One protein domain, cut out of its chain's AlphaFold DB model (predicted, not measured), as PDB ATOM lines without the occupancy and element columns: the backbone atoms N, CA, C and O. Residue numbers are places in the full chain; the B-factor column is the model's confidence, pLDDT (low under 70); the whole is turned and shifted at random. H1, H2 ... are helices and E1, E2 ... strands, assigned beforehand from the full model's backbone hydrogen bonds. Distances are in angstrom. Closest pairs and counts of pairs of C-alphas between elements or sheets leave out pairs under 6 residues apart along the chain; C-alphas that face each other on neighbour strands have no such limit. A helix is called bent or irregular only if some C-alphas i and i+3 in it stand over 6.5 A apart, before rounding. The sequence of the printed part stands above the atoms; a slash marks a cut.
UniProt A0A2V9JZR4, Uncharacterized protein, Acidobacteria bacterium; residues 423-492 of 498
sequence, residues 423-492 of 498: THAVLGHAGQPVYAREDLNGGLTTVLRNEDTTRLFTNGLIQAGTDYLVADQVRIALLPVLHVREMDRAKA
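What this domain is: This is residues 423 to 492 of the 498 residues of an uncharacterized protein of Acidobacteria bacterium (UniProt A0A2V9JZR4). A small, twisted sheet of four antiparallel strands, E1 to E4, stands at one end, and a helical arm, H1 followed by the short H2, reaches away from the side where E4 lies. H1 only grazes the sheet with its first residues, 468 to 473; residues 474 to 480 and 482 to 489 stand free, and this arm makes the length. The printed part has 70 residues, with four named strands and then two named helices, a mixed class; the sheet's order is E1, E2, E3, E4. It is only just loose, close to extended, with a radius of gyration of the C-alphas of 16.5 A, and its spans of 46 by 31 by 18 A are only just elongated.

How they stand to each other: Strands E1, residues 432 to 438, E2, residues 444 to 450, E3, residues 453 to 458, and E4, residues 461 to 465, form a meander, each strand the antiparallel neighbour of the one before. The hairpin E1 and E2 has directions at 170 degrees, with N 434 and O 447 within hydrogen-bond range at 2.9 A. The hairpin E2 and E3 stands at 167 degrees, with N 448 and O 455 at 2.9 A. The hairpin E3 and E4 stands at 144 degrees, with N 456 and O 464 at 2.8 A. E1 and E4 are the edge strands and are apart. H1, residues 468 to 483, only grazes the sheet; its closest C-alphas to E4 are those of Ala 464 and Val 470, 7.3 A. H2, residues 487 to 490, is not on the sheet, and is only just apart from H1, the closest C-alphas being 8.2 A apart. In H1, 9 of 12 O i to N i+4 pairs are within hydrogen-bond range; H2 is too short for such a pair.

Where its parts are: Residues 423 to 431 hold no named element. E1 begins at C-alpha 432 (-23.621, 15.480, -11.130) and is 17.4 A long, E2 19.2 A, E3 16.9 A and E4 11.5 A. H1 runs 23.8 A from C-alpha 468 (-12.996, 28.324, -1.982), with a kink of 30 degrees near residue 477; it is only just irregular, C-alphas 477 and 480 being 6.8 A apart. H2, 5.5 A long, ends at C-alpha 490 (5.487, 23.614, 19.151).

The domain as a whole: The two C-alphas farthest apart are those of Val 426 and Asp 488, 47.3 A. The printed part has no cut, and the links between its named elements are tight. The mean pLDDT of the printed part is 78.2; residues 440 to 442 and 485 to 492 are under 70.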
ATOM      1  N   THR A 423     -31.202  15.469  -2.740       71.81
ATOM      2  CA  THR A 423     -30.700  15.728  -1.383       71.81
ATOM      3  C   THR A 423     -29.688  16.874  -1.380       71.81
ATOM      4  O   THR A 423     -29.725  17.727  -0.494       71.81
ATOM      5  N   HIS A 424     -28.821  16.936  -2.392       74.12
ATOM      6  CA  HIS A 424     -27.805  17.978  -2.527       74.12
ATOM      7  C   HIS A 424     -28.338  19.267  -3.147       74.12
ATOM      8  O   HIS A 424     -28.017  20.356  -2.667       74.12
ATOM      9  N   ALA A 425     -29.195  19.147  -4.163       73.25
ATOM     10  CA  ALA A 425     -29.806  20.290  -4.830       73.25
ATOM     11  C   ALA A 425     -30.576  21.179  -3.842       73.25
ATOM     12  O   ALA A 425     -30.504  22.405  -3.916       73.25
ATOM     13  N   VAL A 426     -31.262  20.576  -2.866       73.19
ATOM     14  CA  VAL A 426     -32.006  21.305  -1.828       73.19
ATOM     15  C   VAL A 426     -31.114  22.091  -0.872       73.19
ATOM     16  O   VAL A 426     -31.532  23.130  -0.370       73.19
ATOM     17  N   LEU A 427     -29.876  21.650  -0.665       73.38
ATOM     18  CA  LEU A 427     -28.884  22.378   0.128       73.38
ATOM     19  C   LEU A 427     -28.185  23.484  -0.685       73.38
ATOM     20  O   LEU A 427     -27.230  24.091  -0.214       73.38
ATOM     21  N   GLY A 428     -28.654  23.759  -1.907       73.31
ATOM     22  CA  GLY A 428     -28.063  24.755  -2.801       73.31
ATOM     23  C   GLY A 428     -26.806  24.257  -3.514       73.31
ATOM     24  O   GLY A 428     -26.040  25.059  -4.049       73.31
ATOM     25  N   HIS A 429     -26.566  22.944  -3.531       76.75
ATOM     26  CA  HIS A 429     -25.416  22.347  -4.198       76.75
ATOM     27  C   HIS A 429     -25.842  21.671  -5.502       76.75
ATOM     28  O   HIS A 429     -26.478  20.621  -5.495       76.75
ATOM     29  N   ALA A 430     -25.468  22.283  -6.625       70.94
ATOM     30  CA  ALA A 430     -25.637  21.711  -7.956       70.94
ATOM     31  C   ALA A 430     -24.388  20.920  -8.376       70.94
ATOM     32  O   ALA A 430     -23.260  21.305  -8.060       70.94
ATOM     33  N   GLY A 431     -24.597  19.822  -9.098       76.88
ATOM     34  CA  GLY A 431     -23.534  18.990  -9.654       76.88
ATOM     35  C   GLY A 431     -24.024  17.577  -9.949       76.88
ATOM     36  O   GLY A 431     -25.007  17.117  -9.368       76.88
ATOM     37  N   GLN A 432     -23.337  16.883 -10.852       82.88
ATOM     38  CA  GLN A 432     -23.621  15.480 -11.130       82.88
ATOM     39  C   GLN A 432     -22.961  14.596 -10.061       82.88
ATOM     40  O   GLN A 432     -21.772  14.780  -9.776       82.88
ATOM     41  N   PRO A 433     -23.692  13.641  -9.457       83.12
ATOM     42  CA  PRO A 433     -23.100  12.683  -8.536       83.12
ATOM     43  C   PRO A 433     -22.186  11.725  -9.306       83.12
ATOM     44  O   PRO A 433     -22.645  10.924 -10.112       83.12
ATOM     45  N   VAL A 434     -20.880  11.811  -9.050       87.69
ATOM     46  CA  VAL A 434     -19.865  10.923  -9.653       87.69
ATOM     47  C   VAL A 434     -19.571   9.733  -8.740       87.69
ATOM     48  O   VAL A 434     -19.134   8.677  -9.192       87.69
ATOM     49  N   TYR A 435     -19.832   9.887  -7.442       86.25
ATOM     50  CA  TYR A 435     -19.715   8.827  -6.449       86.25
ATOM     51  C   TYR A 435     -20.796   8.992  -5.382       86.25
ATOM     52  O   TYR A 435     -21.050  10.104  -4.922       86.25
ATOM     53  N   ALA A 436     -21.413   7.889  -4.976       82.94
ATOM     54  CA  ALA A 436     -22.352   7.831  -3.865       82.94
ATOM     55  C   ALA A 436     -22.240   6.451  -3.216       82.94
ATOM     56  O   ALA A 436     -22.466   5.439  -3.881       82.94
ATOM     57  N   ARG A 437     -21.867   6.390  -1.938       82.62
ATOM     58  CA  ARG A 437     -21.763   5.127  -1.207       82.62
ATOM     59  C   ARG A 437     -22.182   5.284   0.245       82.62
ATOM     60  O   ARG A 437     -21.849   6.273   0.894       82.62
ATOM     61  N   GLU A 438     -22.894   4.280   0.731       78.62
ATOM     62  CA  GLU A 438     -23.270   4.159   2.137       78.62
ATOM     63  C   GLU A 438     -22.113   3.548   2.931       78.62
ATOM     64  O   GLU A 438     -21.440   2.629   2.453       78.62
ATOM     65  N   ASP A 439     -21.879   4.065   4.129       74.12
ATOM     66  CA  ASP A 439     -20.959   3.476   5.089       74.12
ATOM     67  C   ASP A 439     -21.683   2.514   6.050       74.12
ATOM     68  O   ASP A 439     -22.913   2.473   6.151       74.12
ATOM     69  N   LEU A 440     -20.885   1.721   6.767       67.12
ATOM     70  CA  LEU A 440     -21.363   0.753   7.760       67.12
ATOM     71  C   LEU A 440     -22.055   1.404   8.966       67.12
ATOM     72  O   LEU A 440     -22.837   0.748   9.650       67.12
ATOM     73  N   ASN A 441     -21.779   2.680   9.223       66.94
ATOM     74  CA  ASN A 441     -22.316   3.462  10.330       66.94
ATOM     75  C   ASN A 441     -23.588   4.243   9.931       66.94
ATOM     76  O   ASN A 441     -24.090   5.039  10.723       66.94
ATOM     77  N   GLY A 442     -24.113   4.029   8.717       65.25
ATOM     78  CA  GLY A 442     -25.320   4.680   8.204       65.25
ATOM     79  C   GLY A 442     -25.115   6.061   7.587       65.25
ATOM     80  O   GLY A 442     -26.098   6.718   7.249       65.25
ATOM     81  N   GLY A 443     -23.871   6.498   7.402       74.00
ATOM     82  CA  GLY A 443     -23.545   7.705   6.660       74.00
ATOM     83  C   GLY A 443     -23.573   7.497   5.145       74.00
ATOM     84  O   GLY A 443     -23.292   6.423   4.618       74.00
ATOM     85  N   LEU A 444     -23.917   8.553   4.415       80.44
ATOM     86  CA  LEU A 444     -23.814   8.635   2.964       80.44
ATOM     87  C   LEU A 444     -22.628   9.511   2.594       80.44
ATOM     88  O   LEU A 444     -22.655  10.709   2.865       80.44
ATOM     89  N   THR A 445     -21.643   8.941   1.908       85.44
ATOM     90  CA  THR A 445     -20.576   9.709   1.268       85.44
ATOM     91  C   THR A 445     -20.903   9.928  -0.200       85.44
ATOM     92  O   THR A 445     -21.064   8.966  -0.954       85.44
ATOM     93  N   THR A 446     -20.965  11.185  -0.625       85.94
ATOM     94  CA  THR A 446     -21.230  11.562  -2.015       85.94
ATOM     95  C   THR A 446     -20.185  12.532  -2.538       85.94
ATOM     96  O   THR A 446     -19.688  13.394  -1.819       85.94
ATOM     97  N   VAL A 447     -19.846  12.392  -3.816       87.62
ATOM     98  CA  VAL A 447     -18.969  13.314  -4.536       87.62
ATOM     99  C   VAL A 447     -19.753  13.895  -5.696       87.62
ATOM    100  O   VAL A 447     -20.164  13.164  -6.601       87.62
ATOM    101  N   LEU A 448     -19.946  15.209  -5.666       88.56
ATOM    102  CA  LEU A 448     -20.564  15.947  -6.758       88.56
ATOM    103  C   LEU A 448     -19.487  16.638  -7.577       88.56
ATOM    104  O   LEU A 448     -18.566  17.239  -7.017       88.56
ATOM    105  N   ARG A 449     -19.644  16.594  -8.897       87.56
ATOM    106  CA  ARG A 449     -18.835  17.366  -9.834       87.56
ATOM    107  C   ARG A 449     -19.708  18.385 -10.556       87.56
ATOM    108  O   ARG A 449     -20.744  18.033 -11.117       87.56
ATOM    109  N   ASN A 450     -19.270  19.634 -10.533       85.19
ATOM    110  CA  ASN A 450     -19.742  20.713 -11.391       85.19
ATOM    111  C   ASN A 450     -18.588  21.132 -12.325       85.19
ATOM    112  O   ASN A 450     -17.459  20.714 -12.071       85.19
ATOM    113  N   GLU A 451     -18.861  21.919 -13.372       81.25
ATOM    114  CA  GLU A 451     -17.951  22.202 -14.502       81.25
ATOM    115  C   GLU A 451     -16.475  22.391 -14.090       81.25
ATOM    116  O   GLU A 451     -15.618  21.711 -14.648       81.25
ATOM    117  N   ASP A 452     -16.201  23.159 -13.023       83.62
ATOM    118  CA  ASP A 452     -14.834  23.409 -12.524       83.62
ATOM    119  C   ASP A 452     -14.547  22.907 -11.095       83.62
ATOM    120  O   ASP A 452     -13.455  23.109 -10.560       83.62
ATOM    121  N   THR A 453     -15.517  22.289 -10.411       86.44
ATOM    122  CA  THR A 453     -15.386  21.997  -8.970       86.44
ATOM    123  C   THR A 453     -15.851  20.598  -8.602       86.44
ATOM    124  O   THR A 453     -16.853  20.091  -9.099       86.44
ATOM    125  N   THR A 454     -15.120  19.956  -7.694       89.44
ATOM    126  CA  THR A 454     -15.514  18.684  -7.084       89.44
ATOM    127  C   THR A 454     -15.691  18.893  -5.588       89.44
ATOM    128  O   THR A 454     -14.813  19.465  -4.944       89.44
ATOM    129  N   ARG A 455     -16.816  18.442  -5.028       88.75
ATOM    130  CA  ARG A 455     -17.117  18.540  -3.593       88.75
ATOM    131  C   ARG A 455     -17.478  17.177  -3.019       88.75
ATOM    132  O   ARG A 455     -18.261  16.439  -3.614       88.75
ATOM    133  N   LEU A 456     -16.902  16.876  -1.863       88.06
ATOM    134  CA  LEU A 456     -17.165  15.698  -1.046       88.06
ATOM    135  C   LEU A 456     -18.163  16.066   0.051       88.06
ATOM    136  O   LEU A 456     -17.969  17.052   0.765       88.06
ATOM    137  N   PHE A 457     -19.181  15.235   0.217       83.50
ATOM    138  CA  PHE A 457     -20.206  15.383   1.235       83.50
ATOM    139  C   PHE A 457     -20.320  14.117   2.074       83.50
ATOM    140  O   PHE A 457     -20.171  13.006   1.562       83.50
ATOM    141  N   THR A 458     -20.680  14.301   3.340       82.25
ATOM    142  CA  THR A 458     -21.127  13.235   4.237       82.25
ATOM    143  C   THR A 458     -22.479  13.639   4.810       82.25
ATOM    144  O   THR A 458     -22.592  14.694   5.428       82.25
ATOM    145  N   ASN A 459     -23.520  12.835   4.569       76.50
ATOM    146  CA  ASN A 459     -24.912  13.121   4.958       76.50
ATOM    147  C   ASN A 459     -25.411  14.494   4.476       76.50
ATOM    148  O   ASN A 459     -26.097  15.218   5.189       76.50
ATOM    149  N   GLY A 460     -25.020  14.885   3.260       73.19
ATOM    150  CA  GLY A 460     -25.375  16.184   2.682       73.19
ATOM    151  C   GLY A 460     -24.545  17.366   3.196       73.19
ATOM    152  O   GLY A 460     -24.584  18.423   2.576       73.19
ATOM    153  N   LEU A 461     -23.744  17.197   4.252       77.44
ATOM    154  CA  LEU A 461     -22.835  18.229   4.751       77.44
ATOM    155  C   LEU A 461     -21.512  18.199   3.989       77.44
ATOM    156  O   LEU A 461     -20.931  17.131   3.788       77.44
ATOM    157  N   ILE A 462     -21.026  19.372   3.592       81.75
ATOM    158  CA  ILE A 462     -19.740  19.520   2.905       81.75
ATOM    159  C   ILE A 462     -18.603  19.089   3.836       81.75
ATOM    160  O   ILE A 462     -18.489  19.587   4.952       81.75
ATOM    161  N   GLN A 463     -17.732  18.210   3.338       85.44
ATOM    162  CA  GLN A 463     -16.514  17.773   4.026       85.44
ATOM    163  C   GLN A 463     -15.242  18.297   3.359       85.44
ATOM    164  O   GLN A 463     -14.281  18.628   4.045       85.44
ATOM    165  N   ALA A 464     -15.216  18.374   2.028       85.94
ATOM    166  CA  ALA A 464     -14.072  18.884   1.274       85.94
ATOM    167  C   ALA A 464     -14.508  19.387  -0.107       85.94
ATOM    168  O   ALA A 464     -15.568  19.012  -0.610       85.94
ATOM    169  N   GLY A 465     -13.678  20.209  -0.743       88.19
ATOM    170  CA  GLY A 465     -13.914  20.708  -2.095       88.19
ATOM    171  C   GLY A 465     -12.624  21.111  -2.800       88.19
ATOM    172  O   GLY A 465     -11.574  21.165  -2.168       88.19
ATOM    173  N   THR A 466     -12.700  21.386  -4.102       87.81
ATOM    174  CA  THR A 466     -11.587  21.930  -4.911       87.81
ATOM    175  C   THR A 466     -11.715  23.435  -5.174       87.81
ATOM    176  O   THR A 466     -11.047  23.970  -6.052       87.81
ATOM    177  N   ASP A 467     -12.612  24.111  -4.462       85.50
ATOM    178  CA  ASP A 467     -12.970  25.517  -4.635       85.50
ATOM    179  C   ASP A 467     -12.535  26.362  -3.421       85.50
ATOM    180  O   ASP A 467     -11.545  26.055  -2.752       85.50
ATOM    181  N   TYR A 468     -13.270  27.438  -3.119       81.94
ATOM    182  CA  TYR A 468     -12.996  28.324  -1.982       81.94
ATOM    183  C   TYR A 468     -12.932  27.592  -0.631       81.94
ATOM    184  O   TYR A 468     -12.271  28.075   0.289       81.94
ATOM    185  N   LEU A 469     -13.550  26.409  -0.514       83.38
ATOM    186  CA  LEU A 469     -13.526  25.599   0.703       83.38
ATOM    187  C   LEU A 469     -12.106  25.209   1.115       83.38
ATOM    188  O   LEU A 469     -11.827  25.125   2.309       83.38
ATOM    189  N   VAL A 470     -11.189  25.029   0.157       85.00
ATOM    190  CA  VAL A 470      -9.775  24.752   0.457       85.00
ATOM    191  C   VAL A 470      -9.163  25.917   1.230       85.00
ATOM    192  O   VAL A 470      -8.488  25.708   2.237       85.00
ATOM    193  N   ALA A 471      -9.431  27.152   0.801       83.69
ATOM    194  CA  ALA A 471      -8.911  28.342   1.465       83.69
ATOM    195  C   ALA A 471      -9.478  28.490   2.885       83.69
ATOM    196  O   ALA A 471      -8.728  28.805   3.810       83.69
ATOM    197  N   ASP A 472     -10.769  28.219   3.084       84.62
ATOM    198  CA  ASP A 472     -11.395  28.285   4.409       84.62
ATOM    199  C   ASP A 472     -10.895  27.178   5.346       84.62
ATOM    200  O   ASP A 472     -10.572  27.451   6.503       84.62
ATOM    201  N   GLN A 473     -10.726  25.950   4.847       85.12
ATOM    202  CA  GLN A 473     -10.132  24.856   5.619       85.12
ATOM    203  C   GLN A 473      -8.683  25.154   6.009       85.12
ATOM    204  O   GLN A 473      -8.306  24.932   7.158       85.12
ATOM    205  N   VAL A 474      -7.885  25.718   5.098       84.56
ATOM    206  CA  VAL A 474      -6.516  26.164   5.397       84.56
ATOM    207  C   VAL A 474      -6.524  27.258   6.468       84.56
ATOM    208  O   VAL A 474      -5.751  27.178   7.419       84.56
ATOM    209  N   ARG A 475      -7.423  28.248   6.387       84.75
ATOM    210  CA  ARG A 475      -7.559  29.292   7.423       84.75
ATOM    211  C   ARG A 475      -7.900  28.703   8.793       84.75
ATOM    212  O   ARG A 475      -7.281  29.087   9.783       84.75
ATOM    213  N   ILE A 476      -8.837  27.754   8.854       85.56
ATOM    214  CA  ILE A 476      -9.202  27.048  10.094       85.56
ATOM    215  C   ILE A 476      -8.028  26.207  10.616       85.56
ATOM    216  O   ILE A 476      -7.765  26.197  11.815       85.56
ATOM    217  N   ALA A 477      -7.280  25.544   9.735       84.38
ATOM    218  CA  ALA A 477      -6.104  24.764  10.116       84.38
ATOM    219  C   ALA A 477      -4.948  25.639  10.638       84.38
ATOM    220  O   ALA A 477      -4.165  25.192  11.474       84.38
ATOM    221  N   LEU A 478      -4.850  26.893  10.181       84.25
ATOM    222  CA  LEU A 478      -3.850  27.871  10.627       84.25
ATOM    223  C   LEU A 478      -4.261  28.632  11.898       84.25
ATOM    224  O   LEU A 478      -3.410  29.208  12.572       84.25
ATOM    225  N   LEU A 479      -5.543  28.621  12.263       84.25
ATOM    226  CA  LEU A 479      -6.089  29.302  13.445       84.25
ATOM    227  C   LEU A 479      -5.369  28.928  14.759       84.25
ATOM    228  O   LEU A 479      -5.058  29.834  15.536       84.25
ATOM    229  N   PRO A 480      -5.016  27.650  15.016       83.25
ATOM    230  CA  PRO A 480      -4.177  27.282  16.154       83.25
ATOM    231  C   PRO A 480      -2.802  27.963  16.143       83.25
ATOM    232  O   PRO A 480      -2.335  28.384  17.197       83.25
ATOM    233  N   VAL A 481      -2.177  28.139  14.971       79.94
ATOM    234  CA  VAL A 481      -0.842  28.759  14.824       79.94
ATOM    235  C   VAL A 481      -0.856  30.226  15.256       79.94
ATOM    236  O   VAL A 481       0.110  30.692  15.852       79.94
ATOM    237  N   LEU A 482      -1.974  30.932  15.058       75.94
ATOM    238  CA  LEU A 482      -2.160  32.313  15.529       75.94
ATOM    239  C   LEU A 482      -2.189  32.435  17.064       75.94
ATOM    240  O   LEU A 482      -1.944  33.512  17.599       75.94
ATOM    241  N   HIS A 483      -2.482  31.343  17.774       75.81
ATOM    242  CA  HIS A 483      -2.562  31.308  19.236       75.81
ATOM    243  C   HIS A 483      -1.287  30.750  19.891       75.81
ATOM    244  O   HIS A 483      -1.156  30.778  21.118       75.81
ATOM    245  N   VAL A 484      -0.319  30.281  19.098       72.75
ATOM    246  CA  VAL A 484       0.989  29.842  19.593       72.75
ATOM    247  C   VAL A 484       1.895  31.067  19.753       72.75
ATOM    248  O   VAL A 484       2.502  31.537  18.798       72.75
ATOM    249  N   ARG A 485       2.003  31.585  20.984       64.75
ATOM    250  CA  ARG A 485       2.902  32.709  21.326       64.75
ATOM    251  C   ARG A 485       4.394  32.344  21.309       64.75
ATOM    252  O   ARG A 485       5.232  33.233  21.240       64.75
ATOM    253  N   GLU A 486       4.724  31.053  21.356       66.75
ATOM    254  CA  GLU A 486       6.096  30.530  21.395       66.75
ATOM    255  C   GLU A 486       6.256  29.410  20.351       66.75
ATOM    256  O   GLU A 486       6.069  28.228  20.653       66.75
ATOM    257  N   MET A 487       6.583  29.769  19.104       56.53
ATOM    258  CA  MET A 487       6.763  28.797  18.008       56.53
ATOM    259  C   MET A 487       7.807  27.708  18.316       56.53
ATOM    260  O   MET A 487       7.699  26.592  17.805       56.53
ATOM    261  N   ASP A 488       8.782  27.991  19.182       57.38
ATOM    262  CA  ASP A 488       9.871  27.061  19.497       57.38
ATOM    263  C   ASP A 488       9.437  25.875  20.372       57.38
ATOM    264  O   ASP A 488      10.017  24.795  20.265       57.38
ATOM    265  N   ARG A 489       8.364  26.003  21.167       55.09
ATOM    266  CA  ARG A 489       7.817  24.872  21.945       55.09
ATOM    267  C   ARG A 489       6.945  23.935  21.109       55.09
ATOM    268  O   ARG A 489       6.873  22.746  21.411       55.09
ATOM    269  N   ALA A 490       6.326  24.428  20.035       53.75
ATOM    270  CA  ALA A 490       5.487  23.614  19.151       53.75
ATOM    271  C   ALA A 490       6.300  22.603  18.318       53.75
ATOM    272  O   ALA A 490       5.797  21.534  17.984       53.75
ATOM    273  N   LYS A 491       7.580  22.890  18.042       51.16
ATOM    274  CA  LYS A 491       8.498  21.954  17.365       51.16
ATOM    275  C   LYS A 491       8.907  20.758  18.238       51.16
ATOM    276  O   LYS A 491       9.403  19.768  17.708       51.16
ATOM    277  N   ALA A 492       8.694  20.818  19.555       46.09
ATOM    278  CA  ALA A 492       9.125  19.769  20.478       46.09
ATOM    279  C   ALA A 492       8.149  18.577  20.583       46.09
ATOM    280  O   ALA A 492       8.548  17.524  21.073       46.09
TER     281      ALA A 492